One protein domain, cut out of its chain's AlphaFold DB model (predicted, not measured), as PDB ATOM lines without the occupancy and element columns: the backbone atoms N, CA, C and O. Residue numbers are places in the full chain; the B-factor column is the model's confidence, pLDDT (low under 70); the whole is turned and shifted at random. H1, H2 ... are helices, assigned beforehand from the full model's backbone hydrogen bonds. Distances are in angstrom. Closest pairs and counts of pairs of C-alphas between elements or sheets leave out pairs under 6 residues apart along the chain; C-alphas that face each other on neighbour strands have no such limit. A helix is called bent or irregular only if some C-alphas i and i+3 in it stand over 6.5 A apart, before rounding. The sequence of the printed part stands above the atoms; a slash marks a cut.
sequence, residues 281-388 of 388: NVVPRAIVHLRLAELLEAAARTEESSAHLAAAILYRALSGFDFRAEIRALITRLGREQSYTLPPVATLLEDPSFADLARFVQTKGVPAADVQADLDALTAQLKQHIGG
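Overview. This is residues 281 to 388 of the 388 residues of an uncharacterized protein of Polyangium spumosum (UniProt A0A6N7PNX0). The longest helix, H6, spans one side of a compact helical body, from H4 at its first residues to H3 near its last, and H2 is the core. H1, H2 and H3 make an up-and-down bundle, each running against the one before, while H4 and H5 form a corner that packs on H2. The printed part has 108 residues with six named helices, H1 to H6 in order, and no named strand: the class is all helix. The radius of gyration of the C-alphas is 13.0 A and the spans are 38 by 28 by 24 A.

Arrangement. H6, residues 368 to 387, touches H4, residues 345 to 350, with residues 368 to 372 alone; the closest C-alphas, of Val 345 and Gln 372, are 5.7 A apart. With residues 382 to 386 alone H6 touches H3, residues 324 to 336, at a steep tilt of 58 degrees; the C-alphas of Gly 335 and Ile 386 come closest, 6.6 A. H2, residues 302 to 317, is the hub and is near H6. H2 and H3 form a hairpin, closest at the C-alphas of Ile 313 and Glu 326, 5.9 A. H1, residues 283 to 298, makes a hairpin with H2 at a shallow tilt of 20 degrees; the C-alphas of Ala 293 and Ser 305 come closest, 4.0 A. H5, residues 352 to 364, touches H2 at Leu 357 and Ala 311, whose C-alphas are closest at 7.0 A. H4 and H5 touch only at the corner, closest at the C-alphas of Leu 349 and Ala 358, 4.9 A. H2 and H4 only just touch, with 3 pairs of C-alphas within 8 A, the closest those of Ala 307 and Leu 348, 6.7 A. H1 and H6 are apart. Every O i to N i+4 pair is within hydrogen-bond range in H1, H2, H3, H4 and H6; in H5, 7 of 9 are.

Along the chain. H6 measures 28.4 A from first to last C-alpha, H1 23.2 A and H2 22.3 A. H5 is irregular: C-alphas 353 and 356 are 8.1 A apart. H1 begins at C-alpha 283 (28.360, -52.173, 4.368), and H6 ends at C-alpha 387 (-0.510, -48.765, -6.291).

Size, cuts and confidence. The farthest C-alphas, of Pro 352 and Gly 388, are 38.6 A apart. The printed part has no cut, and no link is long. Residues 338 and 388 have pLDDT under 70.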
ATOM      1  N   ASN A 281      34.255 -49.721   7.369       93.69
ATOM      2  CA  ASN A 281      33.272 -50.092   6.364       93.69
ATOM      3  C   ASN A 281      31.947 -50.498   7.030       93.69
ATOM      4  O   ASN A 281      31.867 -51.517   7.714       93.69
ATOM      5  N   VAL A 282      30.889 -49.727   6.774       96.06
ATOM      6  CA  VAL A 282      29.544 -49.973   7.317       96.06
ATOM      7  C   VAL A 282      28.698 -50.935   6.481       96.06
ATOM      8  O   VAL A 282      27.644 -51.371   6.937       96.06
ATOM      9  N   VAL A 283      29.130 -51.295   5.266       95.75
ATOM     10  CA  VAL A 283      28.360 -52.173   4.368       95.75
ATOM     11  C   VAL A 283      28.012 -53.519   5.016       95.75
ATOM     12  O   VAL A 283      26.850 -53.919   4.932       95.75
ATOM     13  N   PRO A 284      28.937 -54.210   5.710       96.06
ATOM     14  CA  PRO A 284      28.594 -55.430   6.436       96.06
ATOM     15  C   PRO A 284      27.482 -55.227   7.473       96.06
ATOM     16  O   PRO A 284      26.620 -56.090   7.611       96.06
ATOM     17  N   ARG A 285      27.448 -54.075   8.162       97.19
ATOM     18  CA  ARG A 285      26.401 -53.765   9.150       97.19
ATOM     19  C   ARG A 285      25.039 -53.631   8.476       97.19
ATOM     20  O   ARG A 285      24.073 -54.216   8.953       97.19
ATOM     21  N   ALA A 286      24.964 -52.943   7.333       97.75
ATOM     22  CA  ALA A 286      23.728 -52.858   6.551       97.75
ATOM     23  C   ALA A 286      23.187 -54.244   6.161       97.75
ATOM     24  O   ALA A 286      21.992 -54.496   6.292       97.75
ATOM     25  N   ILE A 287      24.071 -55.155   5.730       96.62
ATOM     26  CA  ILE A 287      23.697 -56.530   5.364       96.62
ATOM     27  C   ILE A 287      23.098 -57.272   6.565       96.62
ATOM     28  O   ILE A 287      22.061 -57.916   6.422       96.62
ATOM     29  N   VAL A 288      23.717 -57.164   7.744       97.62
ATOM     30  CA  VAL A 288      23.199 -57.796   8.968       97.62
ATOM     31  C   VAL A 288      21.848 -57.202   9.371       97.62
ATOM     32  O   VAL A 288      20.919 -57.951   9.656       97.62
ATOM     33  N   HIS A 289      21.684 -55.876   9.322       98.50
ATOM     34  CA  HIS A 289      20.390 -55.237   9.588       98.50
ATOM     35  C   HIS A 289      19.299 -55.697   8.606       98.50
ATOM     36  O   HIS A 289      18.178 -55.973   9.031       98.50
ATOM     37  N   LEU A 290      19.616 -55.865   7.319       98.00
ATOM     38  CA  LEU A 290      18.663 -56.396   6.342       98.00
ATOM     39  C   LEU A 290      18.240 -57.838   6.678       98.00
ATOM     40  O   LEU A 290      17.050 -58.149   6.645       98.00
ATOM     41  N   ARG A 291      19.186 -58.704   7.064       97.44
ATOM     42  CA  ARG A 291      18.889 -60.083   7.499       97.44
ATOM     43  C   ARG A 291      18.071 -60.124   8.785       97.44
ATOM     44  O   ARG A 291      17.135 -60.914   8.882       97.44
ATOM     45  N   LEU A 292      18.379 -59.259   9.753       98.50
ATOM     46  CA  LEU A 292      17.590 -59.114  10.977       98.50
ATOM     47  C   LEU A 292      16.151 -58.717  10.657       98.50
ATOM     48  O   LEU A 292      15.233 -59.324  11.199       98.50
ATOM     49  N   ALA A 293      15.938 -57.779   9.730       98.19
ATOM     50  CA  ALA A 293      14.593 -57.405   9.300       98.19
ATOM     51  C   ALA A 293      13.806 -58.604   8.740       98.19
ATOM     52  O   ALA A 293      12.637 -58.785   9.080       98.19
ATOM     53  N   GLU A 294      14.441 -59.452   7.928       97.06
ATOM     54  CA  GLU A 294      13.823 -60.675   7.393       97.06
ATOM     55  C   GLU A 294      13.513 -61.713   8.480       97.06
ATOM     56  O   GLU A 294      12.418 -62.276   8.499       97.06
ATOM     57  N   LEU A 295      14.452 -61.963   9.396       97.94
ATOM     58  CA  LEU A 295      14.264 -62.909  10.501       97.94
ATOM     59  C   LEU A 295      13.170 -62.451  11.474       97.94
ATOM     60  O   LEU A 295      12.347 -63.258  11.901       97.94
ATOM     61  N   LEU A 296      13.139 -61.158  11.805       98.00
ATOM     62  CA  LEU A 296      12.141 -60.563  12.696       98.00
ATOM     63  C   LEU A 296      10.743 -60.596  12.073       98.00
ATOM     64  O   LEU A 296       9.784 -60.919  12.766       98.00
ATOM     65  N   GLU A 297      10.622 -60.338  10.769       95.38
ATOM     66  CA  GLU A 297       9.350 -60.494  10.051       95.38
ATOM     67  C   GLU A 297       8.876 -61.951  10.076       95.38
ATOM     68  O   GLU A 297       7.720 -62.211  10.401       95.38
ATOM     69  N   ALA A 298       9.770 -62.913   9.814       96.06
ATOM     70  CA  ALA A 298       9.444 -64.337   9.904       96.06
ATOM     71  C   ALA A 298       9.000 -64.756  11.320       96.06
ATOM     72  O   ALA A 298       8.190 -65.668  11.468       96.06
ATOM     73  N   ALA A 299       9.491 -64.065  12.351       97.19
ATOM     74  CA  ALA A 299       9.091 -64.240  13.745       97.19
ATOM     75  C   ALA A 299       7.873 -63.382  14.160       97.19
ATOM     76  O   ALA A 299       7.577 -63.296  15.350       97.19
ATOM     77  N   ALA A 300       7.182 -62.737  13.211       95.94
ATOM     78  CA  ALA A 300       6.042 -61.841  13.439       95.94
ATOM     79  C   ALA A 300       6.337 -60.629  14.355       95.94
ATOM     80  O   ALA A 300       5.448 -60.109  15.027       95.94
ATOM     81  N   ARG A 301       7.588 -60.149  14.370       96.31
ATOM     82  CA  ARG A 301       8.057 -58.965  15.118       96.31
ATOM     83  C   ARG A 301       8.182 -57.759  14.181       96.31
ATOM     84  O   ARG A 301       9.279 -57.276  13.901       96.31
ATOM     85  N   THR A 302       7.048 -57.300  13.649       94.06
ATOM     86  CA  THR A 302       6.986 -56.327  12.541       94.06
ATOM     87  C   THR A 302       7.605 -54.964  12.867       94.06
ATOM     88  O   THR A 302       8.303 -54.406  12.023       94.06
ATOM     89  N   GLU A 303       7.399 -54.437  14.078       94.88
ATOM     90  CA  GLU A 303       7.960 -53.135  14.488       94.88
ATOM     91  C   GLU A 303       9.494 -53.161  14.528       94.88
ATOM     92  O   GLU A 303      10.164 -52.278  13.999       94.88
ATOM     93  N   GLU A 304      10.074 -54.222  15.087       97.38
ATOM     94  CA  GLU A 304      11.528 -54.389  15.114       97.38
ATOM     95  C   GLU A 304      12.077 -54.649  13.707       97.38
ATOM     96  O   GLU A 304      13.116 -54.110  13.323       97.38
ATOM     97  N   SER A 305      11.353 -55.427  12.896       97.31
ATOM     98  CA  SER A 305      11.706 -55.652  11.494       97.31
ATOM     99  C   SER A 305      11.818 -54.335  10.714       97.31
ATOM    100  O   SER A 305      12.805 -54.128  10.002       97.31
ATOM    101  N   SER A 306      10.859 -53.414  10.870       96.94
ATOM    102  CA  SER A 306      10.888 -52.122  10.175       96.94
ATOM    103  C   SER A 306      12.008 -51.205  10.666       96.94
ATOM    104  O   SER A 306      12.639 -50.538   9.842       96.94
ATOM    105  N   ALA A 307      12.338 -51.234  11.960       98.25
ATOM    106  CA  ALA A 307      13.498 -50.532  12.509       98.25
ATOM    107  C   ALA A 307      14.822 -51.026  11.904       98.25
ATOM    108  O   ALA A 307      15.638 -50.227  11.435       98.25
ATOM    109  N   HIS A 308      15.016 -52.345  11.820       98.44
ATOM    110  CA  HIS A 308      16.209 -52.918  11.198       98.44
ATOM    111  C   HIS A 308      16.267 -52.662   9.681       98.44
ATOM    112  O   HIS A 308      17.345 -52.372   9.159       98.44
ATOM    113  N   LEU A 309      15.136 -52.675   8.967       98.25
ATOM    114  CA  LEU A 309      15.110 -52.311   7.545       98.25
ATOM    115  C   LEU A 309      15.483 -50.838   7.327       98.25
ATOM    116  O   LEU A 309      16.296 -50.539   6.450       98.25
ATOM    117  N   ALA A 310      14.935 -49.926   8.136       98.06
ATOM    118  CA  ALA A 310      15.297 -48.512   8.094       98.06
ATOM    119  C   ALA A 310      16.802 -48.328   8.340       98.06
ATOM    120  O   ALA A 310      17.477 -47.671   7.549       98.06
ATOM    121  N   ALA A 311      17.360 -48.987   9.360       98.44
ATOM    122  CA  ALA A 311      18.794 -48.951   9.638       98.44
ATOM    123  C   ALA A 311      19.646 -49.420   8.443       98.44
ATOM    124  O   ALA A 311      20.636 -48.767   8.100       98.44
ATOM    125  N   ALA A 312      19.257 -50.510   7.771       98.38
ATOM    126  CA  ALA A 312      19.956 -51.008   6.587       98.38
ATOM    127  C   ALA A 312      19.958 -49.986   5.434       98.38
ATOM    128  O   ALA A 312      21.012 -49.722   4.846       98.38
ATOM    129  N   ILE A 313      18.803 -49.366   5.153       98.00
ATOM    130  CA  ILE A 313      18.665 -48.314   4.132       98.00
ATOM    131  C   ILE A 313      19.578 -47.130   4.464       98.00
ATOM    132  O   ILE A 313      20.343 -46.686   3.608       98.00
ATOM    133  N   LEU A 314      19.546 -46.652   5.711       97.56
ATOM    134  CA  LEU A 314      20.331 -45.499   6.151       97.56
ATOM    135  C   LEU A 314      21.838 -45.740   6.035       97.56
ATOM    136  O   LEU A 314      22.555 -44.892   5.497       97.56
ATOM    137  N   TYR A 315      22.327 -46.907   6.470       97.75
ATOM    138  CA  TYR A 315      23.740 -47.256   6.325       97.75
ATOM    139  C   TYR A 315      24.196 -47.237   4.866       97.75
ATOM    140  O   TYR A 315      25.276 -46.719   4.569       97.75
ATOM    141  N   ARG A 316      23.399 -47.788   3.946       96.12
ATOM    142  CA  ARG A 316      23.768 -47.821   2.529       96.12
ATOM    143  C   ARG A 316      23.687 -46.454   1.864       96.12
ATOM    144  O   ARG A 316      24.656 -46.048   1.223       96.12
ATOM    145  N   ALA A 317      22.562 -45.759   2.038       94.62
ATOM    146  CA  ALA A 317      22.286 -44.487   1.382       94.62
ATOM    147  C   ALA A 317      23.349 -43.441   1.745       94.62
ATOM    148  O   ALA A 317      23.980 -42.860   0.865       94.62
ATOM    149  N   LEU A 318      23.650 -43.289   3.039       95.38
ATOM    150  CA  LEU A 318      24.641 -42.321   3.527       95.38
ATOM    151  C   LEU A 318      26.098 -42.727   3.245       95.38
ATOM    152  O   LEU A 318      27.026 -41.931   3.416       95.38
ATOM    153  N   SER A 319      26.322 -43.971   2.826       94.31
ATOM    154  CA  SER A 319      27.634 -44.436   2.373       94.31
ATOM    155  C   SER A 319      27.827 -44.330   0.865       94.31
ATOM    156  O   SER A 319      28.937 -44.564   0.395       94.31
ATOM    157  N   GLY A 320      26.776 -43.999   0.108       93.12
ATOM    158  CA  GLY A 320      26.820 -43.943  -1.354       93.12
ATOM    159  C   GLY A 320      26.977 -45.311  -2.029       93.12
ATOM    160  O   GLY A 320      27.343 -45.367  -3.202       93.12
ATOM    161  N   PHE A 321      26.725 -46.413  -1.314       93.00
ATOM    162  CA  PHE A 321      26.735 -47.754  -1.903       93.00
ATOM    163  C   PHE A 321      25.367 -48.105  -2.489       93.00
ATOM    164  O   PHE A 321      24.341 -47.607  -2.034       93.00
ATOM    165  N   ASP A 322      25.348 -49.018  -3.463       92.06
ATOM    166  CA  ASP A 322      24.105 -49.580  -4.000       92.06
ATOM    167  C   ASP A 322      23.259 -50.210  -2.876       92.06
ATOM    168  O   ASP A 322      23.786 -50.946  -2.033       92.06
ATOM    169  N   PHE A 323      21.958 -49.899  -2.875       94.00
ATOM    170  CA  PHE A 323      20.978 -50.345  -1.872       94.00
ATOM    171  C   PHE A 323      19.722 -50.968  -2.489       94.00
ATOM    172  O   PHE A 323      18.624 -50.932  -1.931       94.00
ATOM    173  N   ARG A 324      19.862 -51.558  -3.684       94.88
ATOM    174  CA  ARG A 324      18.748 -52.212  -4.392       94.88
ATOM    175  C   ARG A 324      18.156 -53.380  -3.613       94.88
ATOM    176  O   ARG A 324      16.992 -53.716  -3.822       94.88
ATOM    177  N   ALA A 325      18.946 -54.059  -2.782       93.38
ATOM    178  CA  ALA A 325      18.450 -55.164  -1.965       93.38
ATOM    179  C   ALA A 325      17.454 -54.650  -0.916       93.38
ATOM    180  O   ALA A 325      16.340 -55.157  -0.829       93.38
ATOM    181  N   GLU A 326      17.819 -53.581  -0.221       96.75
ATOM    182  CA  GLU A 326      17.021 -52.917   0.800       96.75
ATOM    183  C   GLU A 326      15.749 -52.300   0.190       96.75
ATOM    184  O   GLU A 326      14.656 -52.493   0.722       96.75
ATOM    185  N   ILE A 327      15.849 -51.667  -0.988       96.00
ATOM    186  CA  ILE A 327      14.676 -51.163  -1.724       96.00
ATOM    187  C   ILE A 327      13.727 -52.288  -2.134       96.00
ATOM    188  O   ILE A 327      12.521 -52.173  -1.924       96.00
ATOM    189  N   ARG A 328      14.234 -53.394  -2.693       95.31
ATOM    190  CA  ARG A 328      13.385 -54.548  -3.040       95.31
ATOM    191  C   ARG A 328      12.684 -55.115  -1.809       95.31
ATOM    192  O   ARG A 328      11.510 -55.480  -1.890       95.31
ATOM    193  N   ALA A 329      13.381 -55.159  -0.677       94.75
ATOM    194  CA  ALA A 329      12.820 -55.623   0.581       94.75
ATOM    195  C   ALA A 329      11.712 -54.679   1.091       94.75
ATOM    196  O   ALA A 329      10.677 -55.150   1.558       94.75
ATOM    197  N   LEU A 330      11.879 -53.360   0.939       95.19
ATOM    198  CA  LEU A 330      10.850 -52.365   1.254       95.19
ATOM    199  C   LEU A 330       9.629 -52.475   0.326       95.19
ATOM    200  O   LEU A 330       8.504 -52.549   0.812       95.19
ATOM    201  N   ILE A 331       9.840 -52.557  -0.992       94.31
ATOM    202  CA  ILE A 331       8.772 -52.751  -1.992       94.31
ATOM    203  C   ILE A 331       7.940 -53.991  -1.660       94.31
ATOM    204  O   ILE A 331       6.713 -53.930  -1.642       94.31
ATOM    205  N   THR A 332       8.608 -55.110  -1.360       92.19
ATOM    206  CA  THR A 332       7.940 -56.373  -1.014       92.19
ATOM    207  C   THR A 332       6.982 -56.202   0.165       92.19
ATOM    208  O   THR A 332       5.861 -56.703   0.119       92.19
ATOM    209  N   ARG A 333       7.395 -55.466   1.204       92.50
ATOM    210  CA  ARG A 333       6.583 -55.238   2.411       92.50
ATOM    211  C   ARG A 333       5.435 -54.266   2.163       92.50
ATOM    212  O   ARG A 333       4.301 -54.575   2.511       92.50
ATOM    213  N   LEU A 334       5.703 -53.161   1.466       90.31
ATOM    214  CA  LEU A 334       4.681 -52.194   1.051       90.31
ATOM    215  C   LEU A 334       3.575 -52.832   0.193       90.31
ATOM    216  O   LEU A 334       2.418 -52.431   0.289       90.31
ATOM    217  N   GLY A 335       3.918 -53.823  -0.638       87.06
ATOM    218  CA  GLY A 335       2.951 -54.549  -1.468       87.06
ATOM    219  C   GLY A 335       2.095 -55.570  -0.708       87.06
ATOM    220  O   GLY A 335       0.982 -55.862  -1.138       87.06
ATOM    221  N   ARG A 336       2.589 -56.116   0.412       85.25
ATOM    222  CA  ARG A 336       1.845 -57.069   1.262       85.25
ATOM    223  C   ARG A 336       0.909 -56.359   2.232       85.25
ATOM    224  O   ARG A 336      -0.220 -56.796   2.430       85.25
ATOM    225  N   GLU A 337       1.385 -55.270   2.823       75.38
ATOM    226  CA  GLU A 337       0.696 -54.530   3.872       75.38
ATOM    227  C   GLU A 337       0.606 -53.057   3.475       75.38
ATOM    228  O   GLU A 337       1.574 -52.304   3.592       75.38
ATOM    229  N   GLN A 338      -0.578 -52.609   3.044       63.66
ATOM    230  CA  GLN A 338      -0.795 -51.201   2.672       63.66
ATOM    231  C   GLN A 338      -0.470 -50.221   3.819       63.66
ATOM    232  O   GLN A 338      -0.172 -49.052   3.571       63.66
ATOM    233  N   SER A 339      -0.496 -50.698   5.067       78.69
ATOM    234  CA  SER A 339      -0.171 -49.941   6.276       78.69
ATOM    235  C   SER A 339       1.288 -50.049   6.727       78.69
ATOM    236  O   SER A 339       1.599 -49.530   7.793       78.69
ATOM    237  N   TYR A 340       2.187 -50.690   5.969       85.88
ATOM    238  CA  TYR A 340       3.592 -50.787   6.371       85.88
ATOM    239  C   TYR A 340       4.241 -49.394   6.455       85.88
ATOM    240  O   TYR A 340       4.169 -48.582   5.517       85.88
ATOM    241  N   THR A 341       4.881 -49.120   7.592       91.19
ATOM    242  CA  THR A 341       5.572 -47.863   7.887       91.19
ATOM    243  C   THR A 341       6.963 -48.134   8.449       91.19
ATOM    244  O   THR A 341       7.177 -49.052   9.241       91.19
ATOM    245  N   LEU A 342       7.920 -47.311   8.026       95.44
ATOM    246  CA  LEU A 342       9.223 -47.232   8.676       95.44
ATOM    247  C   LEU A 342       9.098 -46.342   9.923       95.44
ATOM    248  O   LEU A 342       8.300 -45.396   9.905       95.44
ATOM    249  N   PRO A 343       9.848 -46.619  11.002       97.00
ATOM    250  CA  PRO A 343       9.849 -45.747  12.167       97.00
ATOM    251  C   PRO A 343      10.484 -44.389  11.829       97.00
ATOM    252  O   PRO A 343      11.336 -44.317  10.936       97.00
ATOM    253  N   PRO A 344      10.127 -43.315  12.557       97.75
ATOM    254  CA  PRO A 344      10.814 -42.039  12.425       97.75
ATOM    255  C   PRO A 344      12.316 -42.194  12.688       97.75
ATOM    256  O   PRO A 344      12.721 -42.816  13.672       97.75
ATOM    257  N   VAL A 345      13.145 -41.578  11.846       97.69
ATOM    258  CA  VAL A 345      14.607 -41.575  11.953       97.69
ATOM    259  C   VAL A 345      15.033 -41.078  13.331       97.69
ATOM    260  O   VAL A 345      15.871 -41.710  13.957       97.69
ATOM    261  N   ALA A 346      14.422 -40.012  13.855       97.25
ATOM    262  CA  ALA A 346      14.736 -39.512  15.197       97.25
ATOM    263  C   ALA A 346      14.530 -40.584  16.283       97.25
ATOM    264  O   ALA A 346      15.440 -40.838  17.064       97.25
ATOM    265  N   THR A 347      13.386 -41.276  16.266       97.56
ATOM    266  CA  THR A 347      13.091 -42.375  17.199       97.56
ATOM    267  C   THR A 347      14.096 -43.516  17.061       97.56
ATOM    268  O   THR A 347      14.568 -44.038  18.064       97.56
ATOM    269  N   LEU A 348      14.468 -43.874  15.828       97.38
ATOM    270  CA  LEU A 348      15.465 -44.914  15.574       97.38
ATOM    271  C   LEU A 348      16.851 -44.534  16.117       97.38
ATOM    272  O   LEU A 348      17.545 -45.383  16.661       97.38
ATOM    273  N   LEU A 349      17.266 -43.271  15.972       97.62
ATOM    274  CA  LEU A 349      18.575 -42.801  16.440       97.62
ATOM    275  C   LEU A 349      18.641 -42.589  17.963       97.62
ATOM    276  O   LEU A 349      19.740 -42.544  18.516       97.62
ATOM    277  N   GLU A 350      17.495 -42.456  18.632       97.69
ATOM    278  CA  GLU A 350      17.387 -42.382  20.094       97.69
ATOM    279  C   GLU A 350      17.421 -43.766  20.766       97.69
ATOM    280  O   GLU A 350      17.748 -43.861  21.951       97.69
ATOM    281  N   ASP A 351      17.123 -44.840  20.029       97.69
ATOM    282  CA  ASP A 351      17.161 -46.210  20.544       97.69
ATOM    283  C   ASP A 351      18.618 -46.678  20.768       97.69
ATOM    284  O   ASP A 351      19.412 -46.740  19.818       97.69
ATOM    285  N   PRO A 352      18.996 -47.071  22.005       97.19
ATOM    286  CA  PRO A 352      20.337 -47.568  22.315       97.19
ATOM    287  C   PRO A 352      20.789 -48.756  21.455       97.19
ATOM    288  O   PRO A 352      21.987 -48.911  21.208       97.19
ATOM    289  N   SER A 353      19.855 -49.572  20.963       96.38
ATOM    290  CA  SER A 353      20.125 -50.723  20.089       96.38
ATOM    291  C   SER A 353      20.700 -50.305  18.729       96.38
ATOM    292  O   SER A 353      21.338 -51.108  18.049       96.38
ATOM    293  N   PHE A 354      20.527 -49.036  18.349       97.75
ATOM    294  CA  PHE A 354      21.011 -48.440  17.105       97.75
ATOM    295  C   PHE A 354      22.066 -47.344  17.345       97.75
ATOM    296  O   PHE A 354      22.343 -46.536  16.455       97.75
ATOM    297  N   ALA A 355      22.730 -47.331  18.508       96.75
ATOM    298  CA  ALA A 355      23.735 -46.319  18.851       96.75
ATOM    299  C   ALA A 355      24.885 -46.202  17.824       96.75
ATOM    300  O   ALA A 355      25.395 -45.107  17.572       96.75
ATOM    301  N   ASP A 356      25.286 -47.309  17.189       96.69
ATOM    302  CA  ASP A 356      26.312 -47.294  16.137       96.69
ATOM    303  C   ASP A 356      25.834 -46.615  14.849       96.69
ATOM    304  O   ASP A 356      26.627 -45.949  14.176       96.69
ATOM    305  N   LEU A 357      24.542 -46.736  14.527       97.31
ATOM    306  CA  LEU A 357      23.927 -46.022  13.413       97.31
ATOM    307  C   LEU A 357      23.853 -44.529  13.730       97.31
ATOM    308  O   LEU A 357      24.244 -43.720  12.894       97.31
ATOM    309  N   ALA A 358      23.432 -44.158  14.943       97.12
ATOM    310  CA  ALA A 358      23.403 -42.764  15.388       97.12
ATOM    311  C   ALA A 358      24.783 -42.103  15.294       97.12
ATOM    312  O   ALA A 358      24.921 -41.026  14.708       97.12
ATOM    313  N   ARG A 359      25.830 -42.790  15.768       96.12
ATOM    314  CA  ARG A 359      27.216 -42.330  15.615       96.12
ATOM    315  C   ARG A 359      27.590 -42.182  14.143       96.12
ATOM    316  O   ARG A 359      28.160 -41.167  13.756       96.12
ATOM    317  N   PHE A 360      27.251 -43.163  13.308       96.56
ATOM    318  CA  PHE A 360      27.532 -43.107  11.876       96.56
ATOM    319  C   PHE A 360      26.849 -41.914  11.186       96.56
ATOM    320  O   PHE A 360      27.528 -41.146  10.504       96.56
ATOM    321  N   VAL A 361      25.552 -41.685  11.411       96.12
ATOM    322  CA  VAL A 361      24.825 -40.523  10.864       96.12
ATOM    323  C   VAL A 361      25.479 -39.213  11.313       96.12
ATOM    324  O   VAL A 361      25.736 -38.338  10.486       96.12
ATOM    325  N   GLN A 362      25.850 -39.107  12.591       95.31
ATOM    326  CA  GLN A 362      26.546 -37.934  13.119       95.31
ATOM    327  C   GLN A 362      27.887 -37.687  12.409       95.31
ATOM    328  O   GLN A 362      28.183 -36.549  12.050       95.31
ATOM    329  N   THR A 363      28.681 -38.735  12.147       96.12
ATOM    330  CA  THR A 363      29.962 -38.597  11.420       96.12
ATOM    331  C   THR A 363      29.793 -38.127   9.977       96.12
ATOM    332  O   THR A 363      30.705 -37.516   9.424       96.12
ATOM    333  N   LYS A 364      28.631 -38.379   9.363       96.12
ATOM    334  CA  LYS A 364      28.300 -37.873   8.026       96.12
ATOM    335  C   LYS A 364      27.881 -36.405   8.030       96.12
ATOM    336  O   LYS A 364      27.861 -35.797   6.967       96.12
ATOM    337  N   GLY A 365      27.572 -35.837   9.198       95.31
ATOM    338  CA  GLY A 365      27.179 -34.434   9.339       95.31
ATOM    339  C   GLY A 365      25.831 -34.098   8.695       95.31
ATOM    340  O   GLY A 365      25.576 -32.928   8.425       95.31
ATOM    341  N   VAL A 366      24.985 -35.101   8.431       92.56
ATOM    342  CA  VAL A 366      23.665 -34.906   7.816       92.56
ATOM    343  C   VAL A 366      22.609 -34.751   8.919       92.56
ATOM    344  O   VAL A 366      22.532 -35.617   9.797       92.56
ATOM    345  N   PRO A 367      21.791 -33.683   8.914       94.38
ATOM    346  CA  PRO A 367      20.701 -33.522   9.872       94.38
ATOM    347  C   PRO A 367      19.680 -34.664   9.785       94.38
ATOM    348  O   PRO A 367      19.231 -35.026   8.700       94.38
ATOM    349  N   ALA A 368      19.245 -35.196  10.931       93.00
ATOM    350  CA  ALA A 368      18.266 -36.291  10.975       93.00
ATOM    351  C   ALA A 368      16.928 -35.938  10.293       93.00
ATOM    352  O   ALA A 368      16.273 -36.815   9.740       93.00
ATOM    353  N   ALA A 369      16.543 -34.657  10.303       95.06
ATOM    354  CA  ALA A 369      15.347 -34.166   9.621       95.06
ATOM    355  C   ALA A 369      15.453 -34.272   8.089       95.06
ATOM    356  O   ALA A 369      14.474 -34.634   7.441       95.06
ATOM    357  N   ASP A 370      16.636 -34.020   7.525       95.19
ATOM    358  CA  ASP A 370      16.869 -34.131   6.081       95.19
ATOM    359  C   ASP A 370      16.836 -35.606   5.662       95.19
ATOM    360  O   ASP A 370      16.151 -35.979   4.713       95.19
ATOM    361  N   VAL A 371      17.481 -36.471   6.454       94.62
ATOM    362  CA  VAL A 371      17.441 -37.929   6.263       94.62
ATOM    363  C   VAL A 371      16.006 -38.468   6.330       94.62
ATOM    364  O   VAL A 371      15.630 -39.322   5.527       94.62
ATOM    365  N   GLN A 372      15.193 -37.973   7.270       96.94
ATOM    366  CA  GLN A 372      13.774 -38.320   7.374       96.94
ATOM    367  C   GLN A 372      13.004 -37.903   6.115       96.94
ATOM    368  O   GLN A 372      12.275 -38.718   5.556       96.94
ATOM    369  N   ALA A 373      13.186 -36.661   5.654       96.44
ATOM    370  CA  ALA A 373      12.492 -36.141   4.480       96.44
ATOM    371  C   ALA A 373      12.805 -36.957   3.213       96.44
ATOM    372  O   ALA A 373      11.892 -37.281   2.449       96.44
ATOM    373  N   ASP A 374      14.066 -37.351   3.024       95.25
ATOM    374  CA  ASP A 374      14.485 -38.193   1.901       95.25
ATOM    375  C   ASP A 374      13.884 -39.606   1.981       95.25
ATOM    376  O   ASP A 374      13.420 -40.151   0.973       95.25
ATOM    377  N   LEU A 375      13.846 -40.202   3.178       94.94
ATOM    378  CA  LEU A 375      13.258 -41.525   3.397       94.94
ATOM    379  C   LEU A 375      11.738 -41.529   3.159       94.94
ATOM    380  O   LEU A 375      11.200 -42.470   2.560       94.94
ATOM    381  N   ASP A 376      11.048 -40.467   3.579       95.38
ATOM    382  CA  ASP A 376       9.616 -40.274   3.343       95.38
ATOM    383  C   ASP A 376       9.321 -40.079   1.854       95.38
ATOM    384  O   ASP A 376       8.405 -40.710   1.316       95.38
ATOM    385  N   ALA A 377      10.124 -39.262   1.166       95.50
ATOM    386  CA  ALA A 377      10.008 -39.044  -0.272       95.50
ATOM    387  C   ALA A 377      10.198 -40.352  -1.056       95.50
ATOM    388  O   ALA A 377       9.377 -40.678  -1.917       95.50
ATOM    389  N   LEU A 378      11.225 -41.137  -0.718       94.12
ATOM    390  CA  LEU A 378      11.458 -42.463  -1.287       94.12
ATOM    391  C   LEU A 378      10.255 -43.389  -1.058       94.12
ATOM    392  O   LEU A 378       9.748 -44.001  -1.997       94.12
ATOM    393  N   THR A 379       9.763 -43.478   0.179       93.25
ATOM    394  CA  THR A 379       8.631 -44.352   0.522       93.25
ATOM    395  C   THR A 379       7.361 -43.944  -0.228       93.25
ATOM    396  O   THR A 379       6.636 -44.806  -0.729       93.25
ATOM    397  N   ALA A 380       7.097 -42.640  -0.361       92.69
ATOM    398  CA  ALA A 380       5.966 -42.122  -1.123       92.69
ATOM    399  C   ALA A 380       6.072 -42.465  -2.618       92.69
ATOM    400  O   ALA A 380       5.091 -42.926  -3.205       92.69
ATOM    401  N   GLN A 381       7.257 -42.308  -3.220       93.31
ATOM    402  CA  GLN A 381       7.506 -42.680  -4.619       93.31
ATOM    403  C   GLN A 381       7.267 -44.178  -4.857       93.31
ATOM    404  O   GLN A 381       6.578 -44.554  -5.804       93.31
ATOM    405  N   LEU A 382       7.767 -45.039  -3.966       92.94
ATOM    406  CA  LEU A 382       7.557 -46.485  -4.066       92.94
ATOM    407  C   LEU A 382       6.076 -46.863  -3.937       92.94
ATOM    408  O   LEU A 382       5.584 -47.665  -4.726       92.94
ATOM    409  N   LYS A 383       5.336 -46.253  -2.999       90.44
ATOM    410  CA  LYS A 383       3.885 -46.478  -2.851       90.44
ATOM    411  C   LYS A 383       3.110 -46.097  -4.116       90.44
ATOM    412  O   LYS A 383       2.214 -46.835  -4.515       90.44
ATOM    413  N   GLN A 384       3.477 -44.993  -4.772       89.62
ATOM    414  CA  GLN A 384       2.863 -44.588  -6.042       89.62
ATOM    415  C   GLN A 384       3.115 -45.605  -7.163       89.62
ATOM    416  O   GLN A 384       2.218 -45.849  -7.960       89.62
ATOM    417  N   HIS A 385       4.308 -46.204  -7.223       88.25
ATOM    418  CA  HIS A 385       4.652 -47.207  -8.241       88.25
ATOM    419  C   HIS A 385       4.048 -48.594  -7.987       88.25
ATOM    420  O   HIS A 385       3.922 -49.369  -8.925       88.25
ATOM    421  N   ILE A 386       3.709 -48.929  -6.739       86.94
ATOM    422  CA  ILE A 386       3.071 -50.211  -6.392       86.94
ATOM    423  C   ILE A 386       1.542 -50.132  -6.544       86.94
ATOM    424  O   ILE A 386       0.908 -51.138  -6.848       86.94
ATOM    425  N   GLY A 387       0.944 -48.963  -6.283       71.75
ATOM    426  CA  GLY A 387      -0.510 -48.765  -6.291       71.75
ATOM    427  C   GLY A 387      -1.129 -48.346  -7.630       71.75
ATOM    428  O   GLY A 387      -2.357 -48.333  -7.725       71.75
ATOM    429  N   GLY A 388      -0.316 -47.971  -8.623       54.97
ATOM    430  CA  GLY A 388      -0.741 -47.727 -10.008       54.97
ATOM    431  C   GLY A 388      -0.433 -48.927 -10.881       54.97
ATOM    432  O   GLY A 388      -1.310 -49.277 -11.702       54.97
TER     433      GLY A 388